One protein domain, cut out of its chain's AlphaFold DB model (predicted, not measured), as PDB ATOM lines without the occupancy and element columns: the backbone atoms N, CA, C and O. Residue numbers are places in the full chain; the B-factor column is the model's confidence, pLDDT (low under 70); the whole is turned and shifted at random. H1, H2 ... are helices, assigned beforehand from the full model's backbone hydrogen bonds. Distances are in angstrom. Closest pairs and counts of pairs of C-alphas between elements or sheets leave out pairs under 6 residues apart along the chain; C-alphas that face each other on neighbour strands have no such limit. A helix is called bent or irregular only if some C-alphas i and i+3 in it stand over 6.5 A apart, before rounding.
ATOM      1  N   LEU A 457     -33.206  32.115  35.082       88.38
ATOM      2  CA  LEU A 457     -33.159  31.370  33.815       88.38
ATOM      3  C   LEU A 457     -31.989  31.787  32.904       88.38
ATOM      4  O   LEU A 457     -31.305  30.927  32.357       88.38
ATOM      5  N   VAL A 458     -31.715  33.093  32.792       91.19
ATOM      6  CA  VAL A 458     -30.569  33.622  32.024       91.19
ATOM      7  C   VAL A 458     -29.244  33.074  32.554       91.19
ATOM      8  O   VAL A 458     -28.387  32.650  31.780       91.19
ATOM      9  N   GLU A 459     -29.090  33.024  33.877       92.50
ATOM     10  CA  GLU A 459     -27.890  32.491  34.521       92.50
ATOM     11  C   GLU A 459     -27.791  30.966  34.354       92.50
ATOM     12  O   GLU A 459     -26.690  30.453  34.169       92.50
ATOM     13  N   ARG A 460     -28.911  30.227  34.326       91.38
ATOM     14  CA  ARG A 460     -28.899  28.788  33.998       91.38
ATOM     15  C   ARG A 460     -28.376  28.533  32.591       91.38
ATOM     16  O   ARG A 460     -27.494  27.697  32.424       91.38
ATOM     17  N   TYR A 461     -28.882  29.258  31.589       93.25
ATOM     18  CA  TYR A 461     -28.389  29.121  30.220       93.25
ATOM     19  C   TYR A 461     -26.912  29.506  30.110       93.25
ATOM     20  O   TYR A 461     -26.145  28.793  29.468       93.25
ATOM     21  N   TYR A 462     -26.483  30.574  30.788       94.12
ATOM     22  CA  TYR A 462     -25.067  30.928  30.841       94.12
ATOM     23  C   TYR A 462     -24.215  29.797  31.439       94.12
ATOM     24  O   TYR A 462     -23.218  29.403  30.836       94.12
ATOM     25  N   ARG A 463     -24.615  29.234  32.589       92.38
ATOM     26  CA  ARG A 463     -23.902  28.122  33.239       92.38
ATOM     27  C   ARG A 463     -23.849  26.879  32.358       92.38
ATOM     28  O   ARG A 463     -22.790  26.278  32.257       92.38
ATOM     29  N   LEU A 464     -24.946  26.536  31.679       91.69
ATOM     30  CA  LEU A 464     -24.981  25.427  30.719       91.69
ATOM     31  C   LEU A 464     -24.015  25.652  29.555       91.69
ATOM     32  O   LEU A 464     -23.318  24.731  29.149       91.69
ATOM     33  N   LEU A 465     -23.940  26.875  29.029       93.19
ATOM     34  CA  LEU A 465     -23.009  27.207  27.956       93.19
ATOM     35  C   LEU A 465     -21.543  27.203  28.440       93.19
ATOM     36  O   LEU A 465     -20.636  26.842  27.686       93.19
ATOM     37  N   ALA A 466     -21.306  27.572  29.701       93.56
ATOM     38  CA  ALA A 466     -19.993  27.563  30.345       93.56
ATOM     39  C   ALA A 466     -19.534  26.167  30.809       93.56
ATOM     40  O   ALA A 466     -18.335  25.955  30.964       93.56
ATOM     41  N   ASP A 467     -20.447  25.210  30.973       92.94
ATOM     42  CA  ASP A 467     -20.143  23.839  31.392       92.94
ATOM     43  C   ASP A 467     -19.536  23.018  30.241       92.94
ATOM     44  O   ASP A 467     -20.188  22.751  29.228       92.94
ATOM     45  N   ASP A 468     -18.278  22.599  30.405       91.81
ATOM     46  CA  ASP A 468     -17.526  21.798  29.429       91.81
ATOM     47  C   ASP A 468     -18.125  20.389  29.213       91.81
ATOM     48  O   ASP A 468     -17.882  19.769  28.169       91.81
ATOM     49  N   ALA A 469     -18.935  19.894  30.158       89.44
ATOM     50  CA  ALA A 469     -19.600  18.594  30.077       89.44
ATOM     51  C   ALA A 469     -20.984  18.646  29.396       89.44
ATOM     52  O   ALA A 469     -21.499  17.603  28.997       89.44
ATOM     53  N   ALA A 470     -21.580  19.829  29.203       88.75
ATOM     54  CA  ALA A 470     -22.963  19.997  28.730       88.75
ATOM     55  C   ALA A 470     -23.112  20.097  27.195       88.75
ATOM     56  O   ALA A 470     -23.955  20.843  26.686       88.75
ATOM     57  N   ALA A 471     -22.290  19.364  26.441       88.00
ATOM     58  CA  ALA A 471     -22.186  19.512  24.985       88.00
ATOM     59  C   ALA A 471     -23.504  19.301  24.219       88.00
ATOM     60  O   ALA A 471     -23.768  19.994  23.239       88.00
ATOM     61  N   ASP A 472     -24.354  18.395  24.694       84.44
ATOM     62  CA  ASP A 472     -25.678  18.089  24.144       84.44
ATOM     63  C   ASP A 472     -26.724  19.197  24.388       84.44
ATOM     64  O   ASP A 472     -27.801  19.177  23.789       84.44
ATOM     65  N   ARG A 473     -26.414  20.177  25.249       88.31
ATOM     66  CA  ARG A 473     -27.320  21.265  25.662       88.31
ATOM     67  C   ARG A 473     -26.812  22.667  25.332       88.31
ATOM     68  O   ARG A 473     -27.548  23.635  25.517       88.31
ATOM     69  N   TRP A 474     -25.603  22.818  24.791       93.50
ATOM     70  CA  TRP A 474     -25.081  24.138  24.414       93.50
ATOM     71  C   TRP A 474     -25.960  24.863  23.393       93.50
ATOM     72  O   TRP A 474     -26.170  26.067  23.526       93.50
ATOM     73  N   GLN A 475     -26.510  24.153  22.403       89.38
ATOM     74  CA  GLN A 475     -27.397  24.760  21.404       89.38
ATOM     75  C   GLN A 475     -28.715  25.249  22.018       89.38
ATOM     76  O   GLN A 475     -29.175  26.337  21.674       89.38
ATOM     77  N   GLU A 476     -29.304  24.481  22.940       88.88
ATOM     78  CA  GLU A 476     -30.483  24.905  23.705       88.88
ATOM     79  C   GLU A 476     -30.170  26.169  24.508       88.88
ATOM     80  O   GLU A 476     -30.895  27.158  24.413       88.88
ATOM     81  N   ALA A 477     -29.052  26.162  25.240       92.62
ATOM     82  CA  ALA A 477     -28.633  27.285  26.063       92.62
ATOM     83  C   ALA A 477     -28.396  28.558  25.244       92.62
ATOM     84  O   ALA A 477     -28.909  29.628  25.579       92.62
ATOM     85  N   ALA A 478     -27.674  28.439  24.131       93.31
ATOM     86  CA  ALA A 478     -27.459  29.540  23.206       93.31
ATOM     87  C   ALA A 478     -28.790  30.055  22.637       93.31
ATOM     88  O   ALA A 478     -29.048  31.255  22.665       93.31
ATOM     89  N   SER A 479     -29.663  29.158  22.169       88.94
ATOM     90  CA  SER A 479     -30.958  29.532  21.587       88.94
ATOM     91  C   SER A 479     -31.851  30.245  22.602       88.94
ATOM     92  O   SER A 479     -32.485  31.239  22.252       88.94
ATOM     93  N   GLY A 480     -31.852  29.791  23.860       88.31
ATOM     94  CA  GLY A 480     -32.578  30.415  24.965       88.31
ATOM     95  C   GLY A 480     -32.096  31.832  25.281       88.31
ATOM     96  O   GLY A 480     -32.918  32.723  25.478       88.31
ATOM     97  N   LEU A 481     -30.781  32.087  25.252       91.75
ATOM     98  CA  LEU A 481     -30.227  33.435  25.455       91.75
ATOM     99  C   LEU A 481     -30.600  34.407  24.328       91.75
ATOM    100  O   LEU A 481     -30.790  35.594  24.585       91.75
ATOM    101  N   VAL A 482     -30.714  33.917  23.090       90.06
ATOM    102  CA  VAL A 482     -31.057  34.743  21.919       90.06
ATOM    103  C   VAL A 482     -32.569  34.760  21.635       90.06
ATOM    104  O   VAL A 482     -33.030  35.436  20.713       90.06
ATOM    105  N   ALA A 483     -33.375  34.016  22.392       83.31
ATOM    106  CA  ALA A 483     -34.828  34.071  22.284       83.31
ATOM    107  C   ALA A 483     -35.337  35.477  22.665       83.31
ATOM    108  O   ALA A 483     -34.715  36.133  23.501       83.31
ATOM    109  N   PRO A 484     -36.445  35.964  22.078       77.25
ATOM    110  CA  PRO A 484     -37.038  37.235  22.483       77.25
ATOM    111  C   PRO A 484     -37.368  37.217  23.978       77.25
ATOM    112  O   PRO A 484     -37.970  36.251  24.455       77.25
ATOM    113  N   ALA A 485     -37.007  38.272  24.711       69.94
ATOM    114  CA  ALA A 485     -37.429  38.399  26.100       69.94
ATOM    115  C   ALA A 485     -38.972  38.399  26.183       69.94
ATOM    116  O   ALA A 485     -39.622  39.070  25.366       69.94
ATOM    117  N   PRO A 486     -39.568  37.648  27.129       61.69
ATOM    118  CA  PRO A 486     -41.003  37.694  27.343       61.69
ATOM    119  C   PRO A 486     -41.415  39.080  27.853       61.69
ATOM    120  O   PRO A 486     -40.634  39.782  28.496       61.69
ATOM    121  N   ASP A 487     -42.639  39.487  27.547       54.94
ATOM    122  CA  ASP A 487     -43.246  40.686  28.126       54.94
ATOM    123  C   ASP A 487     -43.646  40.485  29.600       54.94
ATOM    124  O   ASP A 487     -43.402  39.439  30.205       54.94
ATOM    125  N   ALA A 488     -44.258  41.513  30.200       41.50
ATOM    126  CA  ALA A 488     -44.720  41.480  31.586       41.50
ATOM    127  C   ALA A 488     -45.747  40.359  31.861       41.50
ATOM    128  O   ALA A 488     -45.936  39.994  33.020       41.50
ATOM    129  N   SER A 489     -46.378  39.794  30.822       35.69
ATOM    130  CA  SER A 489     -47.300  38.657  30.922       35.69
ATOM    131  C   SER A 489     -46.631  37.295  30.682       35.69
ATOM    132  O   SER A 489     -47.290  36.255  30.756       35.69
ATOM    133  N   GLY A 490     -45.310  37.265  30.470       40.62
ATOM    134  CA  GLY A 490     -44.519  36.038  30.398       40.62
ATOM    135  C   GLY A 490     -44.565  35.326  29.042       40.62
ATOM    136  O   GLY A 490     -44.094  34.189  28.960       40.62
ATOM    137  N   ARG A 491     -45.108  35.946  27.981       36.38
ATOM    138  CA  ARG A 491     -45.221  35.325  26.649       36.38
ATOM    139  C   ARG A 491     -44.115  35.809  25.699       36.38
ATOM    140  O   ARG A 491     -43.733  36.977  25.740       36.38
ATOM    141  N   PRO A 492     -43.589  34.942  24.809       36.59
ATOM    142  CA  PRO A 492     -42.682  35.383  23.755       36.59
ATOM    143  C   PRO A 492     -43.429  36.313  22.789       36.59
ATOM    144  O   PRO A 492     -44.436  35.928  22.194       36.59
ATOM    145  N   ARG A 493     -42.937  37.546  22.618       45.69
ATOM    146  CA  ARG A 493     -43.533  38.518  21.690       45.69
ATOM    147  C   ARG A 493     -43.359  38.062  20.242       45.69
ATOM    148  O   ARG A 493     -42.252  38.124  19.706       45.69
ATOM    149  N   TYR A 494     -44.456  37.710  19.573       36.53
ATOM    150  CA  TYR A 494     -44.510  37.813  18.116       36.53
ATOM    151  C   TYR A 494     -44.620  39.305  17.789       36.53
ATOM    152  O   TYR A 494     -45.622  39.938  18.113       36.53
ATOM    153  N   SER A 502     -37.980  42.863  20.024       64.06
ATOM    154  CA  SER A 502     -37.677  42.694  21.447       64.06
ATOM    155  C   SER A 502     -36.196  42.363  21.644       64.06
ATOM    156  O   SER A 502     -35.655  41.565  20.869       64.06
ATOM    157  N   PRO A 503     -35.547  42.904  22.689       78.56
ATOM    158  CA  PRO A 503     -34.192  42.499  23.018       78.56
ATOM    159  C   PRO A 503     -34.144  40.993  23.350       78.56
ATOM    160  O   PRO A 503     -35.137  40.430  23.832       78.56
ATOM    161  N   PRO A 504     -33.005  40.324  23.097       85.75
ATOM    162  CA  PRO A 504     -32.764  38.956  23.542       85.75
ATOM    163  C   PRO A 504     -32.966  38.770  25.053       85.75
ATOM    164  O   PRO A 504     -32.656  39.658  25.842       85.75
ATOM    165  N   LEU A 505     -33.399  37.585  25.483       86.25
ATOM    166  CA  LEU A 505     -33.532  37.235  26.900       86.25
ATOM    167  C   LEU A 505     -32.200  37.389  27.655       86.25
ATOM    168  O   LEU A 505     -32.175  37.817  28.805       86.25
ATOM    169  N   GLY A 506     -31.086  37.067  26.996       89.56
ATOM    170  CA  GLY A 506     -29.736  37.203  27.533       89.56
ATOM    171  C   GLY A 506     -29.185  38.631  27.556       89.56
ATOM    172  O   GLY A 506     -28.047  38.805  27.976       89.56
ATOM    173  N   GLU A 507     -29.927  39.657  27.122       90.38
ATOM    174  CA  GLU A 507     -29.395  41.022  26.965       90.38
ATOM    175  C   GLU A 507     -28.734  41.560  28.247       90.38
ATOM    176  O   GLU A 507     -27.678  42.189  28.190       90.38
ATOM    177  N   SER A 508     -29.273  41.213  29.421       89.62
ATOM    178  CA  SER A 508     -28.728  41.617  30.726       89.62
ATOM    179  C   SER A 508     -27.309  41.106  31.005       89.62
ATOM    180  O   SER A 508     -26.623  41.659  31.861       89.62
ATOM    181  N   ILE A 509     -26.854  40.058  30.309       91.19
ATOM    182  CA  ILE A 509     -25.505  39.489  30.456       91.19
ATOM    183  C   ILE A 509     -24.580  39.816  29.276       91.19
ATOM    184  O   ILE A 509     -23.459  39.309  29.228       91.19
ATOM    185  N   ARG A 510     -24.993  40.694  28.348       89.62
ATOM    186  CA  ARG A 510     -24.176  41.084  27.184       89.62
ATOM    187  C   ARG A 510     -22.824  41.691  27.571       89.62
ATOM    188  O   ARG A 510     -21.839  41.482  26.872       89.62
ATOM    189  N   GLY A 511     -22.762  42.396  28.701       85.44
ATOM    190  CA  GLY A 511     -21.533  43.002  29.223       85.44
ATOM    191  C   GLY A 511     -20.563  42.042  29.927       85.44
ATOM    192  O   GLY A 511     -19.466  42.467  30.282       85.44
ATOM    193  N   ARG A 512     -20.930  40.772  30.153       89.06
ATOM    194  CA  ARG A 512     -20.075  39.791  30.847       89.06
ATOM    195  C   ARG A 512     -18.867  39.438  29.975       89.06
ATOM    196  O   ARG A 512     -19.036  39.190  28.782       89.06
ATOM    197  N   ARG A 513     -17.655  39.412  30.549       82.94
ATOM    198  CA  ARG A 513     -16.406  39.213  29.783       82.94
ATOM    199  C   ARG A 513     -15.589  37.969  30.149       82.94
ATOM    200  O   ARG A 513     -14.833  37.518  29.295       82.94
ATOM    201  N   ASP A 514     -15.850  37.330  31.296       82.62
ATOM    202  CA  ASP A 514     -15.025  36.225  31.820       82.62
ATOM    203  C   ASP A 514     -15.799  34.905  32.069       82.62
ATOM    204  O   ASP A 514     -16.256  34.643  33.185       82.62
ATOM    205  N   PRO A 515     -15.924  34.024  31.060       88.19
ATOM    206  CA  PRO A 515     -15.928  34.337  29.633       88.19
ATOM    207  C   PRO A 515     -17.239  35.027  29.209       88.19
ATOM    208  O   PRO A 515     -18.306  34.803  29.775       88.19
ATOM    209  N   GLY A 516     -17.190  35.865  28.175       93.56
ATOM    210  CA  GLY A 516     -18.406  36.433  27.585       93.56
ATOM    211  C   GLY A 516     -19.236  35.411  26.801       93.56
ATOM    212  O   GLY A 516     -18.714  34.401  26.331       93.56
ATOM    213  N   VAL A 517     -20.530  35.699  26.596       95.00
ATOM    214  CA  VAL A 517     -21.449  34.827  25.827       95.00
ATOM    215  C   VAL A 517     -20.942  34.592  24.401       95.00
ATOM    216  O   VAL A 517     -20.922  33.452  23.946       95.00
ATOM    217  N   THR A 518     -20.460  35.643  23.727       95.12
ATOM    218  CA  THR A 518     -19.835  35.551  22.397       95.12
ATOM    219  C   THR A 518     -18.649  34.579  22.414       95.12
ATOM    220  O   THR A 518     -18.587  33.668  21.595       95.12
ATOM    221  N   ALA A 519     -17.738  34.716  23.387       95.38
ATOM    222  CA  ALA A 519     -16.559  33.855  23.503       95.38
ATOM    223  C   ALA A 519     -16.939  32.387  23.756       95.38
ATOM    224  O   ALA A 519     -16.360  31.482  23.152       95.38
ATOM    225  N   LEU A 520     -17.946  32.152  24.602       96.50
ATOM    226  CA  LEU A 520     -18.479  30.819  24.857       96.50
ATOM    227  C   LEU A 520     -19.108  30.206  23.601       96.50
ATOM    228  O   LEU A 520     -18.733  29.098  23.230       96.50
ATOM    229  N   MET A 521     -20.021  30.906  22.919       96.25
ATOM    230  CA  MET A 521     -20.669  30.395  21.701       96.25
ATOM    231  C   MET A 521     -19.649  30.075  20.600       96.25
ATOM    232  O   MET A 521     -19.741  29.008  19.993       96.25
ATOM    233  N   THR A 522     -18.646  30.939  20.393       96.00
ATOM    234  CA  THR A 522     -17.534  30.688  19.463       96.00
ATOM    235  C   THR A 522     -16.786  29.407  19.830       96.00
ATOM    236  O   THR A 522     -16.676  28.498  19.005       96.00
ATOM    237  N   ARG A 523     -16.343  29.281  21.090       95.88
ATOM    238  CA  ARG A 523     -15.629  28.091  21.578       95.88
ATOM    239  C   ARG A 523     -16.468  26.819  21.416       95.88
ATOM    240  O   ARG A 523     -15.954  25.807  20.944       95.88
ATOM    241  N   ARG A 524     -17.757  26.859  21.779       96.44
ATOM    242  CA  ARG A 524     -18.659  25.696  21.711       96.44
ATOM    243  C   ARG A 524     -18.948  25.257  20.283       96.44
ATOM    244  O   ARG A 524     -18.947  24.056  20.022       96.44
ATOM    245  N   ALA A 525     -19.133  26.196  19.354       95.06
ATOM    246  CA  ALA A 525     -19.298  25.870  17.940       95.06
ATOM    247  C   ALA A 525     -18.074  25.108  17.402       95.06
ATOM    248  O   ALA A 525     -18.219  24.065  16.767       95.06
ATOM    249  N   GLU A 526     -16.861  25.563  17.721       93.94
ATOM    250  CA  GLU A 526     -15.633  24.878  17.311       93.94
ATOM    251  C   GLU A 526     -15.447  23.506  17.970       93.94
ATOM    252  O   GLU A 526     -14.999  22.565  17.312       93.94
ATOM    253  N   GLU A 527     -15.768  23.382  19.261       94.62
ATOM    254  CA  GLU A 527     -15.685  22.117  19.994       94.62
ATOM    255  C   GLU A 527     -16.653  21.074  19.435       94.62
ATOM    256  O   GLU A 527     -16.225  19.951  19.162       94.62
ATOM    257  N   LEU A 528     -17.920  21.437  19.200       93.25
ATOM    258  CA  LEU A 528     -18.881  20.539  18.554       93.25
ATOM    259  C   LEU A 528     -18.405  20.146  17.159       93.25
ATOM    260  O   LEU A 528     -18.391  18.965  16.823       93.25
ATOM    261  N   ALA A 529     -17.913  21.106  16.380       91.62
ATOM    262  CA  ALA A 529     -17.425  20.826  15.040       91.62
ATOM    263  C   ALA A 529     -16.171  19.933  15.025       91.62
ATOM    264  O   ALA A 529     -15.902  19.308  14.004       91.62
ATOM    265  N   ARG A 530     -15.359  19.907  16.096       91.56
ATOM    266  CA  ARG A 530     -14.227  18.967  16.251       91.56
ATOM    267  C   ARG A 530     -14.683  17.565  16.659       91.56
ATOM    268  O   ARG A 530     -14.004  16.603  16.325       91.56
ATOM    269  N   ARG A 531     -15.787  17.460  17.405       89.44
ATOM    270  CA  ARG A 531     -16.373  16.185  17.858       89.44
ATOM    271  C   ARG A 531     -17.256  15.522  16.795       89.44
ATOM    272  O   ARG A 531     -17.527  14.332  16.901       89.44
ATOM    273  N   ALA A 532     -17.734  16.291  15.819       86.81
ATOM    274  CA  ALA A 532     -18.594  15.810  14.750       86.81
ATOM    275  C   ALA A 532     -17.873  14.782  13.863       86.81
ATOM    276  O   ALA A 532     -16.831  15.079  13.281       86.81
ATOM    277  N   ASN A 533     -18.465  13.592  13.743       82.19
ATOM    278  CA  ASN A 533     -17.968  12.510  12.886       82.19
ATOM    279  C   ASN A 533     -18.788  12.350  11.592       82.19
ATOM    280  O   ASN A 533     -18.357  11.650  10.679       82.19
ATOM    281  N   ASP A 534     -19.957  12.989  11.515       81.62
ATOM    282  CA  ASP A 534     -20.904  12.926  10.405       81.62
ATOM    283  C   ASP A 534     -21.668  14.258  10.237       81.62
ATOM    284  O   ASP A 534     -21.464  15.223  10.987       81.62
ATOM    285  N   GLY A 535     -22.557  14.317   9.238       80.06
ATOM    286  CA  GLY A 535     -23.414  15.477   8.982       80.06
ATOM    287  C   GLY A 535     -24.301  15.849  10.170       80.06
ATOM    288  O   GLY A 535     -24.372  17.024  10.523       80.06
ATOM    289  N   GLN A 536     -24.912  14.869  10.842       79.19
ATOM    290  CA  GLN A 536     -25.795  15.110  11.991       79.19
ATOM    291  C   GLN A 536     -25.049  15.742  13.175       79.19
ATOM    292  O   GLN A 536     -25.519  16.724  13.750       79.19
ATOM    293  N   GLY A 537     -23.851  15.253  13.502       81.44
ATOM    294  CA  GLY A 537     -23.003  15.842  14.536       81.44
ATOM    295  C   GLY A 537     -22.567  17.272  14.205       81.44
ATOM    296  O   GLY A 537     -22.453  18.110  15.103       81.44
ATOM    297  N   LEU A 538     -22.364  17.585  12.919       89.44
ATOM    298  CA  LEU A 538     -21.978  18.926  12.477       89.44
ATOM    299  C   LEU A 538     -23.128  19.941  12.595       89.44
ATOM    300  O   LEU A 538     -22.870  21.115  12.879       89.44
ATOM    301  N   LEU A 539     -24.387  19.510  12.449       88.00
ATOM    302  CA  LEU A 539     -25.553  20.401  12.526       88.00
ATOM    303  C   LEU A 539     -25.652  21.148  13.863       88.00
ATOM    304  O   LEU A 539     -26.038  22.317  13.871       88.00
ATOM    305  N   GLY A 540     -25.233  20.539  14.977       87.31
ATOM    306  CA  GLY A 540     -25.190  21.223  16.275       87.31
ATOM    307  C   GLY A 540     -24.229  22.420  16.292       87.31
ATOM    308  O   GLY A 540     -24.549  23.489  16.817       87.31
ATOM    309  N   ALA A 541     -23.066  22.282  15.646       92.69
ATOM    310  CA  ALA A 541     -22.100  23.369  15.503       92.69
ATOM    311  C   ALA A 541     -22.604  24.470  14.557       92.69
ATOM    312  O   ALA A 541     -22.484  25.659  14.863       92.69
ATOM    313  N   CYS A 542     -23.225  24.079  13.440       92.75
ATOM    314  CA  CYS A 542     -23.897  24.990  12.514       92.75
ATOM    315  C   CYS A 542     -25.008  25.796  13.213       92.75
ATOM    316  O   CYS A 542     -25.079  27.017  13.060       92.75
ATOM    317  N   GLY A 543     -25.828  25.138  14.037       90.50
ATOM    318  CA  GLY A 543     -26.879  25.775  14.831       90.50
ATOM    319  C   GLY A 543     -26.335  26.803  15.826       90.50
ATOM    320  O   GLY A 543     -26.885  27.903  15.943       90.50
ATOM    321  N   LEU A 544     -25.217  26.500  16.497       93.31
ATOM    322  CA  LEU A 544     -24.531  27.464  17.366       93.31
ATOM    323  C   LEU A 544     -23.973  28.660  16.590       93.31
ATOM    324  O   LEU A 544     -24.151  29.791  17.034       93.31
ATOM    325  N   ALA A 545     -23.358  28.441  15.426       94.69
ATOM    326  CA  ALA A 545     -22.834  29.526  14.596       94.69
ATOM    327  C   ALA A 545     -23.949  30.464  14.095       94.69
ATOM    328  O   ALA A 545     -23.810  31.686  14.149       94.69
ATOM    329  N   ALA A 546     -25.093  29.908  13.680       91.12
ATOM    330  CA  ALA A 546     -26.271  30.692  13.308       91.12
ATOM    331  C   ALA A 546     -26.854  31.473  14.502       91.12
ATOM    332  O   ALA A 546     -27.274  32.623  14.361       91.12
ATOM    333  N   THR A 547     -26.849  30.873  15.695       92.25
ATOM    334  CA  THR A 547     -27.305  31.534  16.928       92.25
ATOM    335  C   THR A 547     -26.371  32.673  17.336       92.25
ATOM    336  O   THR A 547     -26.847  33.756  17.674       92.25
ATOM    337  N   LEU A 548     -25.055  32.471  17.218       94.31
ATOM    338  CA  LEU A 548     -24.049  33.508  17.433       94.31
ATOM    339  C   LEU A 548     -24.264  34.692  16.487       94.31
ATOM    340  O   LEU A 548     -24.211  35.829  16.933       94.31
ATOM    341  N   ALA A 549     -24.602  34.455  15.218       91.31
ATOM    342  CA  ALA A 549     -24.870  35.532  14.264       91.31
ATOM    343  C   ALA A 549     -26.070  36.414  14.646       91.31
ATOM    344  O   ALA A 549     -26.077  37.609  14.359       91.31
ATOM    345  N   ARG A 550     -27.071  35.847  15.329       89.25
ATOM    346  CA  ARG A 550     -28.201  36.607  15.890       89.25
ATOM    347  C   ARG A 550     -27.828  37.367  17.170       89.25
ATOM    348  O   ARG A 550     -28.489  38.346  17.500       89.25
ATOM    349  N   TRP A 551     -26.813  36.905  17.898       91.19
ATOM    350  CA  TRP A 551     -26.331  37.517  19.137       91.19
ATOM    351  C   TRP A 551     -25.306  38.636  18.893       91.19
ATOM    352  O   TRP A 551     -25.419  39.709  19.485       91.19
ATOM    353  N   ASP A 552     -24.319  38.375  18.036       91.44
ATOM    354  CA  ASP A 552     -23.152  39.205  17.728       91.44
ATOM    355  C   ASP A 552     -22.692  38.913  16.285       91.44
ATOM    356  O   ASP A 552     -21.817  38.081  16.029       91.44
ATOM    357  N   ALA A 553     -23.350  39.560  15.316       88.12
ATOM    358  CA  ALA A 553     -23.129  39.303  13.892       88.12
ATOM    359  C   ALA A 553     -21.666  39.508  13.445       88.12
ATOM    360  O   ALA A 553     -21.157  38.623  12.753       88.12
ATOM    361  N   PRO A 554     -20.952  40.585  13.847       89.94
ATOM    362  CA  PRO A 554     -19.543  40.755  13.492       89.94
ATOM    363  C   PRO A 554     -18.649  39.625  14.018       89.94
ATOM    364  O   PRO A 554     -17.838  39.086  13.263       89.94
ATOM    365  N   ALA A 555     -18.815  39.217  15.282       91.44
ATOM    366  CA  ALA A 555     -18.015  38.136  15.864       91.44
ATOM    367  C   ALA A 555     -18.344  36.754  15.271       91.44
ATOM    368  O   ALA A 555     -17.511  35.847  15.312       91.44
ATOM    369  N   ALA A 556     -19.540  36.582  14.702       93.69
ATOM    370  CA  ALA A 556     -19.956  35.335  14.074       93.69
ATOM    371  C   ALA A 556     -19.285  35.073  12.720       93.69
ATOM    372  O   ALA A 556     -19.198  33.912  12.324       93.69
ATOM    373  N   ILE A 557     -18.821  36.104  11.998       93.69
ATOM    374  CA  ILE A 557     -18.323  35.963  10.614       93.69
ATOM    375  C   ILE A 557     -17.222  34.889  10.498       93.69
ATOM    376  O   ILE A 557     -17.386  33.985   9.672       93.69
ATOM    377  N   PRO A 558     -16.149  34.890  11.320       95.12
ATOM    378  CA  PRO A 558     -15.105  33.867  11.222       95.12
ATOM    379  C   PRO A 558     -15.622  32.455  11.534       95.12
ATOM    380  O   PRO A 558     -15.214  31.484  10.893       95.12
ATOM    381  N   VAL A 559     -16.556  32.339  12.484       95.50
ATOM    382  CA  VAL A 559     -17.159  31.060  12.888       95.50
ATOM    383  C   VAL A 559     -18.049  30.513  11.775       95.50
ATOM    384  O   VAL A 559     -17.933  29.343  11.414       95.50
ATOM    385  N   LEU A 560     -18.893  31.361  11.181       95.44
ATOM    386  CA  LEU A 560     -19.716  31.013  10.026       95.44
ATOM    387  C   LEU A 560     -18.845  30.582   8.847       95.44
ATOM    388  O   LEU A 560     -19.117  29.541   8.261       95.44
ATOM    389  N   HIS A 561     -17.771  31.313   8.535       95.00
ATOM    390  CA  HIS A 561     -16.827  30.923   7.485       95.00
ATOM    391  C   HIS A 561     -16.253  29.514   7.729       95.00
ATOM    392  O   HIS A 561     -16.329  28.647   6.853       95.00
ATOM    393  N   ALA A 562     -15.758  29.241   8.942       94.56
ATOM    394  CA  ALA A 562     -15.220  27.930   9.301       94.56
ATOM    395  C   ALA A 562     -16.278  26.811   9.233       94.56
ATOM    396  O   ALA A 562     -16.001  25.729   8.709       94.56
ATOM    397  N   MET A 563     -17.494  27.062   9.732       95.06
ATOM    398  CA  MET A 563     -18.584  26.083   9.705       95.06
ATOM    399  C   MET A 563     -19.084  25.825   8.286       95.06
ATOM    400  O   MET A 563     -19.307  24.676   7.925       95.06
ATOM    401  N   MET A 564     -19.196  26.859   7.450       94.62
ATOM    402  CA  MET A 564     -19.554  26.710   6.040       94.62
ATOM    403  C   MET A 564     -18.511  25.885   5.284       94.62
ATOM    404  O   MET A 564     -18.876  25.009   4.505       94.62
ATOM    405  N   HIS A 565     -17.217  26.103   5.532       93.56
ATOM    406  CA  HIS A 565     -16.166  25.280   4.934       93.56
ATOM    407  C   HIS A 565     -16.329  23.794   5.298       93.56
ATOM    408  O   HIS A 565     -16.334  22.940   4.409       93.56
ATOM    409  N   ARG A 566     -16.545  23.480   6.583       92.25
ATOM    410  CA  ARG A 566     -16.779  22.097   7.041       92.25
ATOM    411  C   ARG A 566     -18.067  21.506   6.474       92.25
ATOM    412  O   ARG A 566     -18.050  20.370   6.018       92.25
ATOM    413  N   ALA A 567     -19.148  22.283   6.442       92.00
ATOM    414  CA  ALA A 567     -20.431  21.860   5.891       92.00
ATOM    415  C   ALA A 567     -20.322  21.495   4.405       92.00
ATOM    416  O   ALA A 567     -20.862  20.473   4.001       92.00
ATOM    417  N   ARG A 568     -19.559  22.252   3.602       91.31
ATOM    418  CA  ARG A 568     -19.293  21.907   2.190       91.31
ATOM    419  C   ARG A 568     -18.534  20.588   2.050       91.31
ATOM    420  O   ARG A 568     -18.901  19.763   1.217       91.31
ATOM    421  N   LEU A 569     -17.489  20.387   2.859       89.44
ATOM    422  CA  LEU A 569     -16.713  19.144   2.847       89.44
ATOM    423  C   LEU A 569     -17.567  17.944   3.265       89.44
ATOM    424  O   LEU A 569     -17.470  16.888   2.645       89.44
ATOM    425  N   GLN A 570     -18.410  18.107   4.286       88.19
ATOM    426  CA  GLN A 570     -19.298  17.048   4.758       88.19
ATOM    427  C   GLN A 570     -20.399  16.740   3.740       88.19
ATOM    428  O   GLN A 570     -20.584  15.581   3.388       88.19
ATOM    429  N   PHE A 571     -21.027  17.767   3.164       87.06
ATOM    430  CA  PHE A 571     -22.015  17.626   2.092       87.06
ATOM    431  C   PHE A 571     -21.469  16.832   0.893       87.06
ATOM    432  O   PHE A 571     -22.195  16.054   0.279       87.06
ATOM    433  N   ALA A 572     -20.188  17.009   0.551       84.44
ATOM    434  CA  ALA A 572     -19.542  16.257  -0.524       84.44
ATOM    435  C   ALA A 572     -19.241  14.790  -0.157       84.44
ATOM    436  O   ALA A 572     -19.134  13.956  -1.052       84.44
ATOM    437  N   ARG A 573     -19.083  14.480   1.137       81.94
ATOM    438  CA  ARG A 573     -18.797  13.128   1.649       81.94
ATOM    439  C   ARG A 573     -20.050  12.300   1.886       81.94
ATOM    440  O   ARG A 573     -19.996  11.086   1.714       81.94
ATOM    441  N   ASP A 574     -21.139  12.933   2.314       72.50
ATOM    442  CA  ASP A 574     -22.387  12.237   2.601       72.50
ATOM    443  C   ASP A 574     -22.887  11.544   1.326       72.50
ATOM    444  O   ASP A 574     -22.999  12.163   0.267       72.50
ATOM    445  N   ALA A 575     -23.164  10.240   1.399       61.75
ATOM    446  CA  ALA A 575     -23.804   9.519   0.302       61.75
ATOM    447  C   ALA A 575     -25.259   9.998   0.133       61.75
ATOM    448  O   ALA A 575     -25.878  10.450   1.097       61.75
ATOM    449  N   GLU A 576     -25.836   9.857  -1.067       56.81
ATOM    450  CA  GLU A 576     -27.241  10.228  -1.346       56.81
ATOM    451  C   GLU A 576     -28.246   9.550  -0.389       56.81
ATOM    452  O   GLU A 576     -29.304  10.099  -0.111       56.81
ATOM    453  N   ALA A 577     -27.882   8.413   0.215       47.41
ATOM    454  CA  ALA A 577     -28.714   7.675   1.167       47.41
ATOM    455  C   ALA A 577     -28.933   8.356   2.545       47.41
ATOM    456  O   ALA A 577     -29.738   7.850   3.324       47.41
ATOM    457  N   ASN A 578     -28.251   9.467   2.876       53.78
ATOM    458  CA  ASN A 578     -28.424  10.198   4.150       53.78
ATOM    459  C   ASN A 578     -29.065  11.593   3.955       53.78
ATOM    460  O   ASN A 578     -28.528  12.611   4.412       53.78
ATOM    461  N   SER A 579     -30.202  11.637   3.247       63.88
ATOM    462  CA  SER A 579     -30.829  12.858   2.707       63.88
ATOM    463  C   SER A 579     -31.081  13.962   3.744       63.88
ATOM    464  O   SER A 579     -30.719  15.112   3.509       63.88
ATOM    465  N   SER A 580     -31.580  13.625   4.939       72.44
ATOM    466  CA  SER A 580     -31.959  14.630   5.951       72.44
ATOM    467  C   SER A 580     -30.812  15.547   6.410       72.44
ATOM    468  O   SER A 580     -30.979  16.762   6.501       72.44
ATOM    469  N   SER A 581     -29.625  14.993   6.687       77.38
ATOM    470  CA  SER A 581     -28.471  15.795   7.130       77.38
ATOM    471  C   SER A 581     -27.917  16.664   6.006       77.38
ATOM    472  O   SER A 581     -27.574  17.827   6.217       77.38
ATOM    473  N   ARG A 582     -27.889  16.114   4.790       80.88
ATOM    474  CA  ARG A 582     -27.398  16.782   3.590       80.88
ATOM    475  C   ARG A 582     -28.261  17.992   3.229       80.88
ATOM    476  O   ARG A 582     -27.725  19.057   2.914       80.88
ATOM    477  N   GLU A 583     -29.578  17.851   3.335       83.12
ATOM    478  CA  GLU A 583     -30.542  18.936   3.156       83.12
ATOM    479  C   GLU A 583     -30.355  20.068   4.170       83.12
ATOM    480  O   GLU A 583     -30.278  21.238   3.793       83.12
ATOM    481  N   GLU A 584     -30.227  19.741   5.457       86.31
ATOM    482  CA  GLU A 584     -30.015  20.747   6.503       86.31
ATOM    483  C   GLU A 584     -28.682  21.490   6.330       86.31
ATOM    484  O   GLU A 584     -28.617  22.709   6.517       86.31
ATOM    485  N   LEU A 585     -27.624  20.800   5.885       90.44
ATOM    486  CA  LEU A 585     -26.358  21.444   5.530       90.44
ATOM    487  C   LEU A 585     -26.520  22.405   4.343       90.44
ATOM    488  O   LEU A 585     -25.958  23.501   4.373       90.44
ATOM    489  N   ALA A 586     -27.311  22.050   3.326       90.44
ATOM    490  CA  ALA A 586     -27.609  22.946   2.207       90.44
ATOM    491  C   ALA A 586     -28.382  24.199   2.658       90.44
ATOM    492  O   ALA A 586     -27.988  25.319   2.311       90.44
ATOM    493  N   ARG A 587     -29.414  24.035   3.503       89.31
ATOM    494  CA  ARG A 587     -30.150  25.158   4.118       89.31
ATOM    495  C   ARG A 587     -29.212  26.053   4.929       89.31
ATOM    496  O   ARG A 587     -29.282  27.281   4.830       89.31
ATOM    497  N   PHE A 588     -28.309  25.456   5.708       92.31
ATOM    498  CA  PHE A 588     -27.313  26.189   6.485       92.31
ATOM    499  C   PHE A 588     -26.357  26.992   5.597       92.31
ATOM    500  O   PHE A 588     -26.111  28.164   5.889       92.31
ATOM    501  N   LEU A 589     -25.832  26.401   4.517       95.19
ATOM    502  CA  LEU A 589     -24.915  27.072   3.593       95.19
ATOM    503  C   LEU A 589     -25.566  28.297   2.946       95.19
ATOM    504  O   LEU A 589     -24.992  29.384   3.000       95.19
ATOM    505  N   ALA A 590     -26.781  28.156   2.416       93.50
ATOM    506  CA  ALA A 590     -27.509  29.260   1.797       93.50
ATOM    507  C   ALA A 590     -27.816  30.401   2.785       93.50
ATOM    508  O   ALA A 590     -27.464  31.560   2.541       93.50
ATOM    509  N   ARG A 591     -28.398  30.080   3.950       91.69
ATOM    510  CA  ARG A 591     -28.742  31.081   4.979       91.69
ATOM    511  C   ARG A 591     -27.505  31.783   5.542       91.69
ATOM    512  O   ARG A 591     -27.531  32.994   5.778       91.69
ATOM    513  N   SER A 592     -26.412  31.047   5.744       93.50
ATOM    514  CA  SER A 592     -25.158  31.603   6.264       93.50
ATOM    515  C   SER A 592     -24.481  32.532   5.262       93.50
ATOM    516  O   SER A 592     -23.931  33.551   5.674       93.50
ATOM    517  N   THR A 593     -24.581  32.253   3.956       96.12
ATOM    518  CA  THR A 593     -24.125  33.179   2.908       96.12
ATOM    519  C   THR A 593     -24.835  34.522   3.016       96.12
ATOM    520  O   THR A 593     -24.173  35.552   3.126       96.12
ATOM    521  N   LEU A 594     -26.170  34.530   3.067       92.62
ATOM    522  CA  LEU A 594     -26.935  35.776   3.192       92.62
ATOM    523  C   LEU A 594     -26.670  36.494   4.520       92.62
ATOM    524  O   LEU A 594     -26.619  37.721   4.562       92.62
ATOM    525  N   THR A 595     -26.450  35.742   5.598       90.75
ATOM    526  CA  THR A 595     -26.089  36.307   6.905       90.75
ATOM    527  C   THR A 595     -24.730  37.014   6.859       90.75
ATOM    528  O   THR A 595     -24.625  38.148   7.323       90.75
ATOM    529  N   ARG A 596     -23.711  36.398   6.244       93.88
ATOM    530  CA  ARG A 596     -22.380  37.003   6.048       93.88
ATOM    531  C   ARG A 596     -22.438  38.244   5.155       93.88
ATOM    532  O   ARG A 596     -21.871  39.269   5.521       93.88
ATOM    533  N   VAL A 597     -23.202  38.200   4.060       93.06
ATOM    534  CA  VAL A 597     -23.403  39.357   3.164       93.06
ATOM    535  C   VAL A 597     -24.048  40.530   3.903       93.06
ATOM    536  O   VAL A 597     -23.554  41.652   3.803       93.06
ATOM    537  N   ARG A 598     -25.103  40.287   4.696       89.75
ATOM    538  CA  ARG A 598     -25.743  41.327   5.528       89.75
ATOM    539  C   ARG A 598     -24.791  41.915   6.574       89.75
ATOM    540  O   ARG A 598     -24.948  43.073   6.942       89.75
ATOM    541  N   ALA A 599     -23.808  41.138   7.026       86.81
ATOM    542  CA  ALA A 599     -22.755  41.580   7.936       86.81
ATOM    543  C   ALA A 599     -21.549  42.240   7.223       86.81
ATOM    544  O   ALA A 599     -20.579  42.601   7.885       86.81
ATOM    545  N   GLY A 600     -21.602  42.418   5.896       89.31
ATOM    546  CA  GLY A 600     -20.588  43.111   5.091       89.31
ATOM    547  C   GLY A 600     -19.585  42.206   4.361       89.31
ATOM    548  O   GLY A 600     -18.793  42.703   3.562       89.31
ATOM    549  N   ASP A 601     -19.624  40.889   4.569       93.06
ATOM    550  CA  ASP A 601     -18.722  39.927   3.926       93.06
ATOM    551  C   ASP A 601     -19.299  39.426   2.591       93.06
ATOM    552  O   ASP A 601     -19.985  38.400   2.514       93.06
ATOM    553  N   ARG A 602     -19.027  40.174   1.511       93.88
ATOM    554  CA  ARG A 602     -19.489  39.819   0.157       93.88
ATOM    555  C   ARG A 602     -18.765  38.610  -0.449       93.88
ATOM    556  O   ARG A 602     -19.351  37.964  -1.316       93.88
ATOM    557  N   ALA A 603     -17.569  38.250   0.027       94.31
ATOM    558  CA  ALA A 603     -16.817  37.092  -0.480       94.31
ATOM    559  C   ALA A 603     -17.555  35.760  -0.232       94.31
ATOM    560  O   ALA A 603     -17.366  34.781  -0.958       94.31
ATOM    561  N   ALA A 604     -18.486  35.733   0.729       95.81
ATOM    562  CA  ALA A 604     -19.376  34.599   0.960       95.81
ATOM    563  C   ALA A 604     -20.195  34.187  -0.286       95.81
ATOM    564  O   ALA A 604     -20.552  33.011  -0.415       95.81
ATOM    565  N   THR A 614     -21.347  22.405  -7.688       91.00
ATOM    566  CA  THR A 614     -21.054  20.979  -7.461       91.00
ATOM    567  C   THR A 614     -22.299  20.176  -7.087       91.00
ATOM    568  O   THR A 614     -22.183  18.997  -6.760       91.00
ATOM    569  N   THR A 615     -23.477  20.803  -7.065       88.81
ATOM    570  CA  THR A 615     -24.735  20.162  -6.661       88.81
ATOM    571  C   THR A 615     -25.505  19.614  -7.863       88.81
ATOM    572  O   THR A 615     -25.378  20.092  -8.992       88.81
ATOM    573  N   THR A 616     -26.337  18.611  -7.604       85.81
ATOM    574  CA  THR A 616     -27.301  18.016  -8.540       85.81
ATOM    575  C   THR A 616     -28.717  18.105  -7.958       85.81
ATOM    576  O   THR A 616     -28.851  18.258  -6.736       85.81
ATOM    577  N   PRO A 617     -29.780  17.951  -8.772       80.56
ATOM    578  CA  PRO A 617     -31.148  17.881  -8.256       80.56
ATOM    579  C   PRO A 617     -31.328  16.831  -7.147       80.56
ATOM    580  O   PRO A 617     -31.926  17.133  -6.116       80.56
ATOM    581  N   ALA A 618     -30.750  15.637  -7.328       77.06
ATOM    582  CA  ALA A 618     -30.795  14.547  -6.351       77.06
ATOM    583  C   ALA A 618     -30.040  14.881  -5.054       77.06
ATOM    584  O   ALA A 618     -30.448  14.481  -3.978       77.06
ATOM    585  N   SER A 619     -28.970  15.678  -5.121       78.12
ATOM    586  CA  SER A 619     -28.193  16.036  -3.926       78.12
ATOM    587  C   SER A 619     -28.878  17.034  -2.983       78.12
ATOM    588  O   SER A 619     -28.366  17.257  -1.885       78.12
ATOM    589  N   LEU A 620     -29.966  17.682  -3.425       79.38
ATOM    590  CA  LEU A 620     -30.650  18.746  -2.682       79.38
ATOM    591  C   LEU A 620     -32.088  18.401  -2.266       79.38
ATOM    592  O   LEU A 620     -32.592  19.094  -1.391       79.38
ATOM    593  N   GLU A 621     -32.734  17.396  -2.871       74.12
ATOM    594  CA  GLU A 621     -34.093  16.904  -2.545       74.12
ATOM    595  C   GLU A 621     -35.058  17.973  -1.983       74.12
ATOM    596  O   GLU A 621     -35.509  18.824  -2.753       74.12
ATOM    597  N   ASP A 622     -35.382  17.963  -0.686       71.31
ATOM    598  CA  ASP A 622     -36.340  18.901  -0.077       71.31
ATOM    599  C   ASP A 622     -35.757  20.287   0.263       71.31
ATOM    600  O   ASP A 622     -36.506  21.195   0.613       71.31
ATOM    601  N   ALA A 623     -34.438  20.479   0.189       75.50
ATOM    602  CA  ALA A 623     -33.764  21.761   0.430       75.50
ATOM    603  C   ALA A 623     -33.511  22.565  -0.856       75.50
ATOM    604  O   ALA A 623     -32.836  23.598  -0.821       75.50
ATOM    605  N   ARG A 624     -34.003  22.080  -2.008       80.31
ATOM    606  CA  ARG A 624     -33.756  22.675  -3.331       80.31
ATOM    607  C   ARG A 624     -34.088  24.165  -3.374       80.31
ATOM    608  O   ARG A 624     -33.252  24.935  -3.831       80.31
ATOM    609  N   LEU A 625     -35.261  24.580  -2.894       80.19
ATOM    610  CA  LEU A 625     -35.652  25.991  -2.919       80.19
ATOM    611  C   LEU A 625     -34.702  26.830  -2.060       80.19
ATOM    612  O   LEU A 625     -34.050  27.737  -2.564       80.19
ATOM    613  N   GLU A 626     -34.555  26.505  -0.780       84.88
ATOM    614  CA  GLU A 626     -33.749  27.291   0.154       84.88
ATOM    615  C   GLU A 626     -32.278  27.367  -0.264       84.88
ATOM    616  O   GLU A 626     -31.644  28.408  -0.092       84.88
ATOM    617  N   ALA A 627     -31.739  26.299  -0.859       89.81
ATOM    618  CA  ALA A 627     -30.371  26.271  -1.365       89.81
ATOM    619  C   ALA A 627     -30.115  27.347  -2.429       89.81
ATOM    620  O   ALA A 627     -29.009  27.876  -2.491       89.81
ATOM    621  N   PHE A 628     -31.120  27.697  -3.237       92.19
ATOM    622  CA  PHE A 628     -31.005  28.694  -4.299       92.19
ATOM    623  C   PHE A 628     -31.284  30.132  -3.841       92.19
ATOM    624  O   PHE A 628     -31.096  31.056  -4.638       92.19
ATOM    625  N   GLU A 629     -31.637  30.360  -2.569       91.56
ATOM    626  CA  GLU A 629     -31.971  31.693  -2.054       91.56
ATOM    627  C   GLU A 629     -30.918  32.772  -2.355       91.56
ATOM    628  O   GLU A 629     -31.275  33.829  -2.890       91.56
ATOM    629  N   PRO A 630     -29.610  32.523  -2.147       95.25
ATOM    630  CA  PRO A 630     -28.587  33.507  -2.483       95.25
ATOM    631  C   PRO A 630     -28.528  33.835  -3.980       95.25
ATOM    632  O   PRO A 630     -28.148  34.946  -4.347       95.25
ATOM    633  N   MET A 631     -28.921  32.899  -4.853       95.75
ATOM    634  CA  MET A 631     -28.861  33.083  -6.304       95.75
ATOM    635  C   MET A 631     -29.896  34.085  -6.816       95.75
ATOM    636  O   MET A 631     -29.584  34.877  -7.702       95.75
ATOM    637  N   TRP A 632     -31.113  34.077  -6.269       92.75
ATOM    638  CA  TRP A 632     -32.129  35.071  -6.629       92.75
ATOM    639  C   TRP A 632     -32.086  36.322  -5.751       92.75
ATOM    640  O   TRP A 632     -32.641  37.349  -6.141       92.75
TER     641      TRP A 632
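What this domain is: This is residues 457 to 494, 502 to 604 and 614 to 632 of the 1078 residues of an uncharacterized protein of Aquisphaera giovannonii (UniProt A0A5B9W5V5). Look first for H4, H5, H6 and H7, four helices side by side in an up-and-down bundle, each running against the one before it. H1, H2 and the short H3 pack together on the side of the bundle that H4 and H5 make, while H8 and H9 pack on H7 at the opposite side. The printed part has 160 residues with nine named helices, H1 to H9 in that order, and no named strand; its class is all helix. It is compact, with a radius of gyration of the C-alphas of 16.3 A and spans of 48 by 35 by 30 A.

Where its parts are: Find C-alpha 457 at (-33.159, 31.370, 33.815); from there H1 runs to residue 466. H2 takes residues 474 to 482 and H3 residues 505 to 509. H4, residues 517 to 531, begins at (-21.449, 34.827, 25.827) and is 20.9 A long. H5, residues 535 to 551, is 24.4 A; H6, residues 553 to 573, is 29.2 A, with a kink of 36 degrees near residue 560; H7, residues 579 to 598, is 29.1 A. H8 takes residues 617 to 627, and H9, residues 629 to 632, ends at (-32.129, 35.071, -6.629). H3, H8 and, only just, H6 are irregular: C-alphas 505 and 508 are 7.5 A apart, 619 and 622 9.5 A, 555 and 558 6.9 A.

How they stand to each other: Start at H5, a hub with H7, each touching four helices. H4 and H5 form a hairpin at a shallow tilt of 12 degrees, their closest C-alphas, of Ala 525 and Ala 541, 4.5 A apart. H6 and H7, also a hairpin, come closest at the C-alphas of Phe 571 and Arg 582, 5.7 A. H4 and H7 are apart. H2 touches H5 at Gln 475 and Leu 544, their closest C-alphas, 5.6 A apart. H1 touches H2 at a steep tilt of 40 degrees, Tyr 461 and Ala 477 having the closest C-alphas, 4.6 A. H3 touches H2, closest at C-alphas 481 and 506, 4.3 A. H8 touches H7, closest at C-alphas 583 and 623, 5.1 A. H9 touches residues 590 to 594 of H7 alone, closest at C-alphas 590 and 630, 6.1 A. In H1, H2, H4 and H7 every O i to N i+4 pair is within hydrogen-bond range; in H5 11 of 13 are, in H6 14 of 17, in H3 0 of 1 beside 1 of 2 O i to N i+3 pairs, in H8 3 of 7 beside 3 of 8, and H9 is too short for an i+4 pair.

The domain as a whole: The C-alphas farthest apart, of Ala 488 and Thr 614, are 50.1 A apart. Residues 495 to 501 and 605 to 613 are not printed, with C-alpha gaps of 9.0 A and 16.1 A. Of the links printed whole, none is long. Residues 485 to 494, 502 and 575 to 579 have pLDDT under 70.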